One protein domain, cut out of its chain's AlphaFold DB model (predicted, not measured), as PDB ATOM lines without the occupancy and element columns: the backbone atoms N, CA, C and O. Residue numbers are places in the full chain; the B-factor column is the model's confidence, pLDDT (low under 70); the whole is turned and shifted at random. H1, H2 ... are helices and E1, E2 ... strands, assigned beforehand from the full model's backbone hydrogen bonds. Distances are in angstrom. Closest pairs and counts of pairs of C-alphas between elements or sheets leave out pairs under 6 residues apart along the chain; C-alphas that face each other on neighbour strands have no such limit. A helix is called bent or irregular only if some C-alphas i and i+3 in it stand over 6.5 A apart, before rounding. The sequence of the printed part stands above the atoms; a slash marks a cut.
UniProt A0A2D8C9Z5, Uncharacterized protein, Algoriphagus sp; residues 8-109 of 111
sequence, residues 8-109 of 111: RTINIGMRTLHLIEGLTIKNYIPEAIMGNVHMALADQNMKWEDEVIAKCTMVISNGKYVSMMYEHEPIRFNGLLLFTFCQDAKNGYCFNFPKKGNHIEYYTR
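This is residues 8 to 109 of the 111 residues of an uncharacterized protein of Algoriphagus sp (UniProt A0A2D8C9Z5). Look first for one strongly twisted sheet of six strands, with two separate helices over one face: H1 by E3, and H2 over E5 and E6. E4 and E5 bend sharply within the sheet; short H3 touches H1 and only grazes the sheet, while a last stretch leads from E6 to short H4, which is not on the sheet and lies farthest out. The printed part has 102 residues, with four named helices and six named strands in the order E1 E2 H1 H2 H3 E3 E4 E5 E6 H4; across the sheet the order is E1 E2 E3 E4 E5 E6, antiparallel throughout. The class is mixed, helices and strands, and the whole is compact, with a radius of gyration of the C-alphas of 13.8 A and spans of 41 by 31 by 25 A.

Start at one edge strand, E1, residues 8 to 12, which forms a hairpin with E2, residues 15 to 21; there N 10 and O 17 are 2.8 A apart. Next comes E3, residues 56 to 61, at 155 degrees to E2, with N 20 and O 58 2.9 A apart. E3 begins a meander, each strand the antiparallel neighbour of the one before, that goes on through E4, residues 65 to 73, E5, residues 78 to 88, and the other edge strand E6, residues 92 to 96. Within hydrogen-bond range you will find N 59 and O 67 between E3 and E4, 2.8 A, N 68 and O 83 between E4 and E5, 2.8 A, and N 86 and O 94 between E5 and E6, 2.9 A. E4 bends by 94 degrees at residue 70, and E5 bends by 66 degrees at residue 82. H1, residues 22 to 27, is on the sheet at a height of 7.9 A, over none of the strands, but only just: 2 of its 6 C-alphas fall on E2 and 2 on E3. Its closest C-alphas to E3 are those of Gly 22 and Cys 56, 5.4 A apart. H2, residues 31 to 42, is on the same face at a height of 9.0 A, over E5 and, only just, over E6, on which 3 of its C-alphas fall; its closest C-alphas to E5 are those of Ala 40 and Leu 82, 6.4 A apart. On the local plane H2 runs along the strands, only just, at 28 degrees to E5. H1 and H2 are apart. H3, residues 50 to 53, only grazes the sheet, and it touches H1, the closest C-alphas being those of Gly 22 and Ile 53, 5.5 A apart. H4, residues 104 to 107, is not on the sheet and touches no helix. Of the O i to N i+4 pairs, 0 of 2 are within hydrogen-bond range in H1, where 3 of 3 O i to N i+3 pairs are, and 6 of 8 in H2; H3 and H4 are too short for such a pair.

Find C-alpha 8 at (147.993, 140.701, 161.934), where E1 begins. E2 is 19.2 A from first to last C-alpha, E3 16.1 A, E4 19.1 A and H2 17.5 A. E5 is the longest strand: from C-alpha 78 at (154.828, 150.872, 174.251) it runs 27.3 A to C-alpha 88 at (152.663, 159.442, 148.439). H2 is irregular, with C-alphas 32 and 35 7.5 A apart; H1 is neither bent nor irregular, but only just, with C-alphas 22 and 25 6.1 A apart. H4 ends at C-alpha 107, (167.641, 171.551, 157.766).

The two C-alphas farthest apart are those of Arg 8 and Arg 109, 41.8 A. The printed part has no cut and no long link; H2 to H3 and E6 to H4 are short links of 7 residues each. Mean pLDDT of the printed part is 77.5; look for values under 70 at residues 12, 15, 73 to 79, 87 to 92 and 98 to 109, with a mean of 35 in H4.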
ATOM      1  N   ARG A   8     148.966 140.696 160.840       86.62
ATOM      2  CA  ARG A   8     147.993 140.701 161.934       86.62
ATOM      3  C   ARG A   8     147.201 142.002 161.914       86.62
ATOM      4  O   ARG A   8     147.770 143.080 161.992       86.62
ATOM      5  N   THR A   9     145.875 141.924 161.852       85.06
ATOM      6  CA  THR A   9     145.017 143.122 161.872       85.06
ATOM      7  C   THR A   9     144.417 143.332 163.259       85.06
ATOM      8  O   THR A   9     143.873 142.397 163.843       85.06
ATOM      9  N   ILE A  10     144.507 144.554 163.784       80.56
ATOM     10  CA  ILE A  10     143.910 144.972 165.058       80.56
ATOM     11  C   ILE A  10     142.942 146.126 164.793       80.56
ATOM     12  O   ILE A  10     143.255 147.051 164.045       80.56
ATOM     13  N   ASN A  11     141.776 146.085 165.437       78.12
ATOM     14  CA  ASN A  11     140.806 147.175 165.414       78.12
ATOM     15  C   ASN A  11     140.793 147.880 166.774       78.12
ATOM     16  O   ASN A  11     140.632 147.231 167.806       78.12
ATOM     17  N   ILE A  12     140.962 149.204 166.774       68.94
ATOM     18  CA  ILE A  12     140.942 150.056 167.971       68.94
ATOM     19  C   ILE A  12     139.935 151.177 167.728       68.94
ATOM     20  O   ILE A  12     140.196 152.117 166.971       68.94
ATOM     21  N   GLY A  13     138.758 151.064 168.345       75.75
ATOM     22  CA  GLY A  13     137.624 151.929 168.020       75.75
ATOM     23  C   GLY A  13     137.285 151.831 166.529       75.75
ATOM     24  O   GLY A  13     137.042 150.743 166.020       75.75
ATOM     25  N   MET A  14     137.316 152.964 165.823       74.38
ATOM     26  CA  MET A  14     137.076 153.035 164.372       74.38
ATOM     27  C   MET A  14     138.341 152.856 163.515       74.38
ATOM     28  O   MET A  14     138.272 152.958 162.293       74.38
ATOM     29  N   ARG A  15     139.515 152.657 164.129       65.81
ATOM     30  CA  ARG A  15     140.791 152.554 163.409       65.81
ATOM     31  C   ARG A  15     141.163 151.097 163.181       65.81
ATOM     32  O   ARG A  15     141.162 150.305 164.121       65.81
ATOM     33  N   THR A  16     141.574 150.788 161.958       78.88
ATOM     34  CA  THR A  16     142.186 149.506 161.599       78.88
ATOM     35  C   THR A  16     143.693 149.684 161.469       78.88
ATOM     36  O   THR A  16     144.169 150.588 160.776       78.88
ATOM     37  N   LEU A  17     144.438 148.825 162.158       80.62
ATOM     38  CA  LEU A  17     145.891 148.753 162.121       80.62
ATOM     39  C   LEU A  17     146.308 147.386 161.593       80.62
ATOM     40  O   LEU A  17     145.781 146.364 162.032       80.62
ATOM     41  N   HIS A  18     147.278 147.365 160.689       88.06
ATOM     42  CA  HIS A  18     147.925 146.138 160.244       88.06
ATOM     43  C   HIS A  18     149.332 146.076 160.830       88.06
ATOM     44  O   HIS A  18     150.078 147.046 160.754       88.06
ATOM     45  N   LEU A  19     149.676 144.946 161.430       87.94
ATOM     46  CA  LEU A  19     150.949 144.692 162.081       87.94
ATOM     47  C   LEU A  19     151.703 143.610 161.319       87.94
ATOM     48  O   LEU A  19     151.124 142.578 160.979       87.94
ATOM     49  N   ILE A  20     152.988 143.850 161.095       91.06
ATOM     50  CA  ILE A  20     153.937 142.878 160.553       91.06
ATOM     51  C   ILE A  20     155.102 142.820 161.538       91.06
ATOM     52  O   ILE A  20     155.641 143.859 161.918       91.06
ATOM     53  N   GLU A  21     155.466 141.624 161.985       90.31
ATOM     54  CA  GLU A  21     156.404 141.424 163.091       90.31
ATOM     55  C   GLU A  21     157.649 140.656 162.635       90.31
ATOM     56  O   GLU A  21     157.598 139.764 161.778       90.31
ATOM     57  N   GLY A  22     158.784 140.998 163.241       90.81
ATOM     58  CA  GLY A  22     160.036 140.275 163.075       90.81
ATOM     59  C   GLY A  22     160.581 140.300 161.645       90.81
ATOM     60  O   GLY A  22     160.385 141.245 160.884       90.81
ATOM     61  N   LEU A  23     161.276 139.229 161.257       92.88
ATOM     62  CA  LEU A  23     162.012 139.159 159.986       92.88
ATOM     63  C   LEU A  23     161.135 139.321 158.736       92.88
ATOM     64  O   LEU A  23     161.642 139.727 157.691       92.88
ATOM     65  N   THR A  24     159.827 139.065 158.842       91.88
ATOM     66  CA  THR A  24     158.881 139.229 157.726       91.88
ATOM     67  C   THR A  24     158.802 140.675 157.232       91.88
ATOM     68  O   THR A  24     158.551 140.896 156.051       91.88
ATOM     69  N   ILE A  25     159.125 141.651 158.091       91.94
ATOM     70  CA  ILE A  25     159.206 143.086 157.778       91.94
ATOM     71  C   ILE A  25     160.059 143.366 156.538       91.94
ATOM     72  O   ILE A  25     159.715 144.254 155.758       91.94
ATOM     73  N   LYS A  26     161.137 142.600 156.322       91.81
ATOM     74  CA  LYS A  26     162.041 142.774 155.173       91.81
ATOM     75  C   LYS A  26     161.309 142.698 153.830       91.81
ATOM     76  O   LYS A  26     161.687 143.397 152.902       91.81
ATOM     77  N   ASN A  27     160.232 141.917 153.747       91.69
ATOM     78  CA  ASN A  27     159.444 141.749 152.524       91.69
ATOM     79  C   ASN A  27     158.555 142.963 152.201       91.69
ATOM     80  O   ASN A  27     157.986 143.032 151.114       91.69
ATOM     81  N   TYR A  28     158.400 143.896 153.145       89.50
ATOM     82  CA  TYR A  28     157.467 145.023 153.055       89.50
ATOM     83  C   TYR A  28     158.163 146.385 153.107       89.50
ATOM     84  O   TYR A  28     157.497 147.410 152.962       89.50
ATOM     85  N   ILE A  29     159.483 146.419 153.311       88.94
ATOM     86  CA  ILE A  29     160.259 147.656 153.244       88.94
ATOM     87  C   ILE A  29     160.634 147.940 151.786       88.94
ATOM     88  O   ILE A  29     161.288 147.116 151.150       88.94
ATOM     89  N   PRO A  30     160.256 149.106 151.243       88.81
ATOM     90  CA  PRO A  30     160.682 149.504 149.911       88.81
ATOM     91  C   PRO A  30     162.194 149.737 149.843       88.81
ATOM     92  O   PRO A  30     162.741 150.505 150.632       88.81
ATOM     93  N   GLU A  31     162.851 149.186 148.821       89.19
ATOM     94  CA  GLU A  31     164.287 149.408 148.582       89.19
ATOM     95  C   GLU A  31     164.634 150.906 148.496       89.19
ATOM     96  O   GLU A  31     165.634 151.372 149.039       89.19
ATOM     97  N   ALA A  32     163.733 151.697 147.904       87.12
ATOM     98  CA  ALA A  32     163.879 153.142 147.740       87.12
ATOM     99  C   ALA A  32     164.058 153.923 149.059       87.12
ATOM    100  O   ALA A  32     164.524 155.060 149.023       87.12
ATOM    101  N   ILE A  33     163.685 153.350 150.211       87.69
ATOM    102  CA  ILE A  33     163.850 154.001 151.519       87.69
ATOM    103  C   ILE A  33     164.989 153.413 152.358       87.69
ATOM    104  O   ILE A  33     165.237 153.918 153.452       87.69
ATOM    105  N   MET A  34     165.710 152.396 151.872       91.25
ATOM    106  CA  MET A  34     166.722 151.683 152.663       91.25
ATOM    107  C   MET A  34     167.847 152.590 153.165       91.25
ATOM    108  O   MET A  34     168.252 152.482 154.322       91.25
ATOM    109  N   GLY A  35     168.279 153.569 152.364       88.94
ATOM    110  CA  GLY A  35     169.241 154.582 152.818       88.94
ATOM    111  C   GLY A  35     168.760 155.345 154.062       88.94
ATOM    112  O   GLY A  35     169.515 155.523 155.017       88.94
ATOM    113  N   ASN A  36     167.479 155.724 154.101       88.69
ATOM    114  CA  ASN A  36     166.878 156.411 155.249       88.69
ATOM    115  C   ASN A  36     166.703 155.487 156.457       88.69
ATOM    116  O   ASN A  36     166.905 155.915 157.593       88.69
ATOM    117  N   VAL A  37     166.373 154.217 156.216       90.69
ATOM    118  CA  VAL A  37     166.270 153.188 157.257       90.69
ATOM    119  C   VAL A  37     167.612 152.997 157.964       90.69
ATOM    120  O   VAL A  37     167.665 153.042 159.194       90.69
ATOM    121  N   HIS A  38     168.707 152.859 157.210       92.00
ATOM    122  CA  HIS A  38     170.048 152.741 157.786       92.00
ATOM    123  C   HIS A  38     170.423 153.968 158.620       92.00
ATOM    124  O   HIS A  38     170.923 153.813 159.734       92.00
ATOM    125  N   MET A  39     170.124 155.178 158.132       88.31
ATOM    126  CA  MET A  39     170.343 156.407 158.903       88.31
ATOM    127  C   MET A  39     169.515 156.439 160.196       88.31
ATOM    128  O   MET A  39     170.033 156.810 161.246       88.31
ATOM    129  N   ALA A  40     168.244 156.030 160.149       87.56
ATOM    130  CA  ALA A  40     167.361 156.059 161.315       87.56
ATOM    131  C   ALA A  40     167.814 155.095 162.416       87.56
ATOM    132  O   ALA A  40     167.713 155.420 163.598       87.56
ATOM    133  N   LEU A  41     168.335 153.929 162.032       89.69
ATOM    134  CA  LEU A  41     168.923 152.988 162.979       89.69
ATOM    135  C   LEU A  41     170.261 153.481 163.531       89.69
ATOM    136  O   LEU A  41     170.491 153.366 164.735       89.69
ATOM    137  N   ALA A  42     171.107 154.093 162.698       88.62
ATOM    138  CA  ALA A  42     172.367 154.677 163.152       88.62
ATOM    139  C   ALA A  42     172.147 155.764 164.226       88.62
ATOM    140  O   ALA A  42     172.855 155.769 165.230       88.62
ATOM    141  N   ASP A  43     171.101 156.596 164.100       85.25
ATOM    142  CA  ASP A  43     170.686 157.596 165.111       85.25
ATOM    143  C   ASP A  43     170.276 156.970 166.475       85.25
ATOM    144  O   ASP A  43     170.114 157.674 167.484       85.25
ATOM    145  N   GLN A  44     170.076 155.649 166.518       83.81
ATOM    146  CA  GLN A  44     169.792 154.861 167.723       83.81
ATOM    147  C   GLN A  44     170.947 153.926 168.115       83.81
ATOM    148  O   GLN A  44     170.763 153.090 168.995       83.81
ATOM    149  N   ASN A  45     172.127 154.054 167.493       89.31
ATOM    150  CA  ASN A  45     173.247 153.115 167.630       89.31
ATOM    151  C   ASN A  45     172.871 151.661 167.271       89.31
ATOM    152  O   ASN A  45     173.375 150.712 167.867       89.31
ATOM    153  N   MET A  46     171.978 151.487 166.297       91.44
ATOM    154  CA  MET A  46     171.511 150.194 165.792       91.44
ATOM    155  C   MET A  46     171.921 149.995 164.329       91.44
ATOM    156  O   MET A  46     172.255 150.944 163.616       91.44
ATOM    157  N   LYS A  47     171.851 148.748 163.856       94.06
ATOM    158  CA  LYS A  47     172.088 148.369 162.455       94.06
ATOM    159  C   LYS A  47     170.910 147.574 161.906       94.06
ATOM    160  O   LYS A  47     170.185 146.936 162.666       94.06
ATOM    161  N   TRP A  48     170.708 147.631 160.588       93.62
ATOM    162  CA  TRP A  48     169.652 146.872 159.907       93.62
ATOM    163  C   TRP A  48     170.065 145.402 159.780       93.62
ATOM    164  O   TRP A  48     170.446 144.931 158.712       93.62
ATOM    165  N   GLU A  49     170.047 144.706 160.909       95.00
ATOM    166  CA  GLU A  49     170.473 143.318 161.065       95.00
ATOM    167  C   GLU A  49     169.319 142.480 161.619       95.00
ATOM    168  O   GLU A  49     168.402 142.998 162.261       95.00
ATOM    169  N   ASP A  50     169.357 141.173 161.367       95.06
ATOM    170  CA  ASP A  50     168.284 140.232 161.700       95.06
ATOM    171  C   ASP A  50     167.907 140.277 163.184       95.06
ATOM    172  O   ASP A  50     166.724 140.239 163.507       95.06
ATOM    173  N   GLU A  51     168.882 140.457 164.076       94.00
ATOM    174  CA  GLU A  51     168.658 140.577 165.522       94.00
ATOM    175  C   GLU A  51     167.822 141.808 165.901       94.00
ATOM    176  O   GLU A  51     166.960 141.737 166.779       94.00
ATOM    177  N   VAL A  52     168.041 142.939 165.222       92.81
ATOM    178  CA  VAL A  52     167.269 144.171 165.437       92.81
ATOM    179  C   VAL A  52     165.884 144.021 164.819       92.81
ATOM    180  O   VAL A  52     164.883 144.309 165.470       92.81
ATOM    181  N   ILE A  53     165.813 143.520 163.584       93.19
ATOM    182  CA  ILE A  53     164.559 143.374 162.833       93.19
ATOM    183  C   ILE A  53     163.629 142.357 163.505       93.19
ATOM    184  O   ILE A  53     162.421 142.577 163.543       93.19
ATOM    185  N   ALA A  54     164.165 141.280 164.086       92.81
ATOM    186  CA  ALA A  54     163.396 140.283 164.833       92.81
ATOM    187  C   ALA A  54     162.611 140.888 166.010       92.81
ATOM    188  O   ALA A  54     161.573 140.351 166.389       92.81
ATOM    189  N   LYS A  55     163.081 142.015 166.555       91.19
ATOM    190  CA  LYS A  55     162.440 142.760 167.648       91.19
ATOM    191  C   LYS A  55     161.572 143.927 167.172       91.19
ATOM    192  O   LYS A  55     161.046 144.675 168.000       91.19
ATOM    193  N   CYS A  56     161.447 144.123 165.864       91.31
ATOM    194  CA  CYS A  56     160.660 145.203 165.296       91.31
ATOM    195  C   CYS A  56     159.214 144.779 165.013       91.31
ATOM    196  O   CYS A  56     158.916 143.632 164.670       91.31
ATOM    197  N   THR A  57     158.329 145.768 165.063       90.38
ATOM    198  CA  THR A  57     156.959 145.701 164.565       90.38
ATOM    199  C   THR A  57     156.729 146.857 163.602       90.38
ATOM    200  O   THR A  57     156.892 148.026 163.952       90.38
ATOM    201  N   MET A  58     156.312 146.534 162.384       90.56
ATOM    202  CA  MET A  58     155.820 147.500 161.416       90.56
ATOM    203  C   MET A  58     154.311 147.674 161.611       90.56
ATOM    204  O   MET A  58     153.547 146.722 161.468       90.56
ATOM    205  N   VAL A  59     153.884 148.897 161.910       87.75
ATOM    206  CA  VAL A  59     152.481 149.278 162.097       87.75
ATOM    207  C   VAL A  59     152.013 150.084 160.894       87.75
ATOM    208  O   VAL A  59     152.504 151.186 160.660       87.75
ATOM    209  N   ILE A  60     151.038 149.571 160.150       87.31
ATOM    210  CA  ILE A  60     150.419 150.244 159.009       87.31
ATOM    211  C   ILE A  60     149.049 150.779 159.433       87.31
ATOM    212  O   ILE A  60     148.161 150.027 159.835       87.31
ATOM    213  N   SER A  61     148.869 152.090 159.311       82.06
ATOM    214  CA  SER A  61     147.648 152.821 159.635       82.06
ATOM    215  C   SER A  61     147.061 153.489 158.394       82.06
ATOM    216  O   SER A  61     147.781 154.002 157.529       82.06
ATOM    217  N   ASN A  62     145.726 153.492 158.309       75.75
ATOM    218  CA  ASN A  62     144.952 154.102 157.222       75.75
ATOM    219  C   ASN A  62     145.428 153.672 155.819       75.75
ATOM    220  O   ASN A  62     145.390 154.462 154.877       75.75
ATOM    221  N   GLY A  63     145.944 152.444 155.701       76.06
ATOM    222  CA  GLY A  63     146.416 151.851 154.448       76.06
ATOM    223  C   GLY A  63     147.659 152.487 153.812       76.06
ATOM    224  O   GLY A  63     148.037 152.058 152.729       76.06
ATOM    225  N   LYS A  64     148.294 153.493 154.434       79.31
ATOM    226  CA  LYS A  64     149.439 154.200 153.821       79.31
ATOM    227  C   LYS A  64     150.514 154.703 154.776       79.31
ATOM    228  O   LYS A  64     151.635 154.930 154.330       79.31
ATOM    229  N   TYR A  65     150.193 154.927 156.050       83.31
ATOM    230  CA  TYR A  65     151.156 155.429 157.028       83.31
ATOM    231  C   TYR A  65     151.783 154.260 157.762       83.31
ATOM    232  O   TYR A  65     151.071 153.464 158.363       83.31
ATOM    233  N   VAL A  66     153.101 154.173 157.732       88.00
ATOM    234  CA  VAL A  66     153.866 153.073 158.301       88.00
ATOM    235  C   VAL A  66     154.738 153.600 159.429       88.00
ATOM    236  O   VAL A  66     155.430 154.600 159.267       88.00
ATOM    237  N   SER A  67     154.703 152.934 160.578       88.56
ATOM    238  CA  SER A  67     155.556 153.218 161.734       88.56
ATOM    239  C   SER A  67     156.381 151.987 162.074       88.56
ATOM    240  O   SER A  67     155.826 150.900 162.210       88.56
ATOM    241  N   MET A  68     157.692 152.152 162.212       90.44
ATOM    242  CA  MET A  68     158.597 151.097 162.654       90.44
ATOM    243  C   MET A  68     158.846 151.239 164.151       90.44
ATOM    244  O   MET A  68     159.443 152.225 164.585       90.44
ATOM    245  N   MET A  69     158.404 150.255 164.925       88.75
ATOM    246  CA  MET A  69     158.540 150.210 166.380       88.75
ATOM    247  C   MET A  69     159.548 149.127 166.773       88.75
ATOM    248  O   MET A  69     159.440 148.007 166.291       88.75
ATOM    249  N   TYR A  70     160.496 149.430 167.655       87.44
ATOM    250  CA  TYR A  70     161.431 148.471 168.253       87.44
ATOM    251  C   TYR A  70     160.978 148.097 169.667       87.44
ATOM    252  O   TYR A  70     160.576 148.982 170.427       87.44
ATOM    253  N   GLU A  71     161.044 146.803 170.003       81.50
ATOM    254  CA  GLU A  71     160.595 146.240 171.289       81.50
ATOM    255  C   GLU A  71     159.155 146.665 171.631       81.50
ATOM    256  O   GLU A  71     158.840 147.140 172.720       81.50
ATOM    257  N   HIS A  72     158.273 146.539 170.634       72.00
ATOM    258  CA  HIS A  72     156.883 146.962 170.728       72.00
ATOM    259  C   HIS A  72     156.033 146.001 171.571       72.00
ATOM    260  O   HIS A  72     155.994 144.804 171.297       72.00
ATOM    261  N   GLU A  73     155.270 146.533 172.529       61.97
ATOM    262  CA  GLU A  73     154.188 145.814 173.213       61.97
ATOM    263  C   GLU A  73     152.828 146.176 172.578       61.97
ATOM    264  O   GLU A  73     152.293 147.259 172.858       61.97
ATOM    265  N   PRO A  74     152.203 145.284 171.779       53.50
ATOM    266  CA  PRO A  74     151.027 145.622 170.965       53.50
ATOM    267  C   PRO A  74     149.808 146.124 171.748       53.50
ATOM    268  O   PRO A  74     149.013 146.904 171.237       53.50
ATOM    269  N   ILE A  75     149.636 145.673 172.993       52.16
ATOM    270  CA  ILE A  75     148.473 146.025 173.825       52.16
ATOM    271  C   ILE A  75     148.620 147.430 174.422       52.16
ATOM    272  O   ILE A  75     147.627 148.125 174.624       52.16
ATOM    273  N   ARG A  76     149.854 147.857 174.708       53.00
ATOM    274  CA  ARG A  76     150.144 149.129 175.385       53.00
ATOM    275  C   ARG A  76     150.651 150.211 174.438       53.00
ATOM    276  O   ARG A  76     150.836 151.342 174.872       53.00
ATOM    277  N   PHE A  77     150.896 149.862 173.174       57.44
ATOM    278  CA  PHE A  77     151.604 150.704 172.210       57.44
ATOM    279  C   PHE A  77     152.923 151.268 172.758       57.44
ATOM    280  O   PHE A  77     153.373 152.340 172.361       57.44
ATOM    281  N   ASN A  78     153.543 150.526 173.673       62.16
ATOM    282  CA  ASN A  78     154.828 150.872 174.251       62.16
ATOM    283  C   ASN A  78     155.934 150.366 173.320       62.16
ATOM    284  O   ASN A  78     155.746 149.351 172.653       62.16
ATOM    285  N   GLY A  79     157.047 151.080 173.233       67.81
ATOM    286  CA  GLY A  79     158.165 150.736 172.356       67.81
ATOM    287  C   GLY A  79     158.843 151.970 171.776       67.81
ATOM    288  O   GLY A  79     158.310 153.082 171.811       67.81
ATOM    289  N   LEU A  80     160.034 151.770 171.221       81.56
ATOM    290  CA  LEU A  80     160.798 152.842 170.598       81.56
ATOM    291  C   LEU A  80     160.348 153.016 169.148       81.56
ATOM    292  O   LEU A  80     160.566 152.138 168.317       81.56
ATOM    293  N   LEU A  81     159.764 154.166 168.816       85.94
ATOM    294  CA  LEU A  81     159.564 154.532 167.417       85.94
ATOM    295  C   LEU A  81     160.945 154.780 166.786       85.94
ATOM    296  O   LEU A  81     161.685 155.654 167.238       85.94
ATOM    297  N   LEU A  82     161.288 154.009 165.753       86.75
ATOM    298  CA  LEU A  82     162.545 154.135 165.011       86.75
ATOM    299  C   LEU A  82     162.406 155.133 163.861       86.75
ATOM    300  O   LEU A  82     163.226 156.036 163.710       86.75
ATOM    301  N   PHE A  83     161.349 154.982 163.064       87.88
ATOM    302  CA  PHE A  83     161.014 155.860 161.947       87.88
ATOM    303  C   PHE A  83     159.568 155.674 161.505       87.88
ATOM    304  O   PHE A  83     158.913 154.686 161.838       87.88
ATOM    305  N   THR A  84     159.074 156.629 160.724       89.25
ATOM    306  CA  THR A  84     157.802 156.502 160.010       89.25
ATOM    307  C   THR A  84     158.016 156.780 158.535       89.25
ATOM    308  O   THR A  84     158.902 157.552 158.169       89.25
ATOM    309  N   PHE A  85     157.209 156.165 157.681       87.94
ATOM    310  CA  PHE A  85     157.146 156.543 156.281       87.94
ATOM    311  C   PHE A  85     155.736 156.386 155.720       87.94
ATOM    312  O   PHE A  85     154.908 155.669 156.275       87.94
ATOM    313  N   CYS A  86     155.441 157.050 154.613       85.25
ATOM    314  CA  CYS A  86     154.237 156.784 153.841       85.25
ATOM    315  C   CYS A  86     154.524 156.837 152.350       85.25
ATOM    316  O   CYS A  86     155.414 157.563 151.911       85.25
ATOM    317  N   GLN A  87     153.746 156.092 151.575       68.25
ATOM    318  CA  GLN A  87     153.766 156.187 150.122       68.25
ATOM    319  C   GLN A  87     152.824 157.318 149.684       68.25
ATOM    320  O   GLN A  87     151.605 157.218 149.835       68.25
ATOM    321  N   ASP A  88     153.389 158.403 149.163       65.88
ATOM    322  CA  ASP A  88     152.663 159.442 148.439       65.88
ATOM    323  C   ASP A  88     152.671 159.087 146.945       65.88
ATOM    324  O   ASP A  88     153.720 158.989 146.307       65.88
ATOM    325  N   ALA A  89     151.481 158.899 146.375       55.66
ATOM    326  CA  ALA A  89     151.303 158.550 144.968       55.66
ATOM    327  C   ALA A  89     151.874 159.600 143.993       55.66
ATOM    328  O   ALA A  89     152.116 159.271 142.835       55.66
ATOM    329  N   LYS A  90     152.077 160.851 144.436       57.69
ATOM    330  CA  LYS A  90     152.612 161.937 143.599       57.69
ATOM    331  C   LYS A  90     154.097 162.211 143.827       57.69
ATOM    332  O   LYS A  90     154.775 162.608 142.888       57.69
ATOM    333  N   ASN A  91     154.587 162.008 145.051       58.50
ATOM    334  CA  ASN A  91     155.906 162.493 145.479       58.50
ATOM    335  C   ASN A  91     156.874 161.383 145.930       58.50
ATOM    336  O   ASN A  91     157.994 161.680 146.337       58.50
ATOM    337  N   GLY A  92     156.472 160.109 145.868       67.75
ATOM    338  CA  GLY A  92     157.286 158.988 146.343       67.75
ATOM    339  C   GLY A  92     157.106 158.733 147.841       67.75
ATOM    340  O   GLY A  92     156.017 158.900 148.382       67.75
ATOM    341  N   TYR A  93     158.150 158.274 148.532       72.06
ATOM    342  CA  TYR A  93     158.058 157.962 149.960       72.06
ATOM    343  C   TYR A  93     158.382 159.184 150.823       72.06
ATOM    344  O   TYR A  93     159.483 159.725 150.748       72.06
ATOM    345  N   CYS A  94     157.462 159.586 151.700       76.25
ATOM    346  CA  CYS A  94     157.758 160.561 152.749       76.25
ATOM    347  C   CYS A  94     158.285 159.809 153.969       76.25
ATOM    348  O   CYS A  94     157.564 158.974 154.505       76.25
ATOM    349  N   PHE A  95     159.511 160.091 154.408       81.62
ATOM    350  CA  PHE A  95     160.153 159.445 155.556       81.62
ATOM    351  C   PHE A  95     160.362 160.461 156.682       81.62
ATOM    352  O   PHE A  95     160.747 161.599 156.419       81.62
ATOM    353  N   ASN A  96     160.130 160.068 157.932       74.94
ATOM    354  CA  ASN A  96     160.275 160.947 159.087       74.94
ATOM    355  C   ASN A  96     160.973 160.239 160.260       74.94
ATOM    356  O   ASN A  96     160.698 159.073 160.560       74.94
ATOM    357  N   PHE A  97     161.858 160.978 160.937       72.62
ATOM    358  CA  PHE A  97     162.622 160.511 162.090       72.62
ATOM    359  C   PHE A  97     161.966 161.001 163.393       72.62
ATOM    360  O   PHE A  97     161.727 162.200 163.542       72.62
ATOM    361  N   PRO A  98     161.766 160.141 164.398       63.03
ATOM    362  CA  PRO A  98     161.068 160.491 165.639       63.03
ATOM    363  C   PRO A  98     161.833 161.524 166.461       63.03
ATOM    364  O   PRO A  98     161.258 162.498 166.936       63.03
ATOM    365  N   LYS A  99     163.165 161.380 166.532       54.41
ATOM    366  CA  LYS A  99     164.061 162.368 167.154       54.41
ATOM    367  C   LYS A  99     164.162 163.681 166.362       54.41
ATOM    368  O   LYS A  99     164.663 164.662 166.899       54.41
ATOM    369  N   LYS A 100     163.688 163.726 165.107       48.44
ATOM    370  CA  LYS A 100     163.736 164.917 164.238       48.44
ATOM    371  C   LYS A 100     162.367 165.548 163.970       48.44
ATOM    372  O   LYS A 100     162.288 166.460 163.152       48.44
ATOM    373  N   GLY A 101     161.322 165.162 164.710       39.34
ATOM    374  CA  GLY A 101     160.029 165.861 164.692       39.34
ATOM    375  C   GLY A 101     160.132 167.362 165.023       39.34
ATOM    376  O   GLY A 101     159.311 168.137 164.551       39.34
ATOM    377  N   ASN A 102     161.196 167.783 165.723       38.03
ATOM    378  CA  ASN A 102     161.534 169.192 165.989       38.03
ATOM    379  C   ASN A 102     162.620 169.769 165.047       38.03
ATOM    380  O   ASN A 102     163.149 170.842 165.306       38.03
ATOM    381  N   HIS A 103     163.013 169.065 163.979       36.34
ATOM    382  CA  HIS A 103     164.225 169.370 163.198       36.34
ATOM    383  C   HIS A 103     163.965 169.673 161.710       36.34
ATOM    384  O   HIS A 103     164.924 169.830 160.953       36.34
ATOM    385  N   ILE A 104     162.703 169.800 161.270       36.66
ATOM    386  CA  ILE A 104     162.391 170.372 159.942       36.66
ATOM    387  C   ILE A 104     162.831 171.852 159.881       36.66
ATOM    388  O   ILE A 104     163.286 172.320 158.836       36.66
ATOM    389  N   GLU A 105     162.840 172.561 161.017       33.69
ATOM    390  CA  GLU A 105     163.397 173.922 161.114       33.69
ATOM    391  C   GLU A 105     164.930 173.980 160.993       33.69
ATOM    392  O   GLU A 105     165.483 175.006 160.603       33.69
ATOM    393  N   TYR A 106     165.647 172.892 161.280       33.56
ATOM    394  CA  TYR A 106     167.114 172.921 161.330       33.56
ATOM    395  C   TYR A 106     167.793 172.555 160.007       33.56
ATOM    396  O   TYR A 106     168.930 172.965 159.783       33.56
ATOM    397  N   TYR A 107     167.121 171.819 159.116       36.06
ATOM    398  CA  TYR A 107     167.641 171.551 157.766       36.06
ATOM    399  C   TYR A 107     167.222 172.610 156.734       36.06
ATOM    400  O   TYR A 107     167.769 172.634 155.637       36.06
ATOM    401  N   THR A 108     166.320 173.531 157.095       35.91
ATOM    402  CA  THR A 108     165.980 174.723 156.292       35.91
ATOM    403  C   THR A 108     166.683 176.001 156.769       35.91
ATOM    404  O   THR A 108     166.554 177.052 156.143       35.91
ATOM    405  N   ARG A 109     167.499 175.926 157.833       36.12
ATOM    406  CA  ARG A 109     168.389 177.011 158.273       36.12
ATOM    407  C   ARG A 109     169.807 176.523 158.556       36.12
ATOM    408  O   ARG A 109     170.227 176.473 159.709       36.12
TER     409      ARG A 109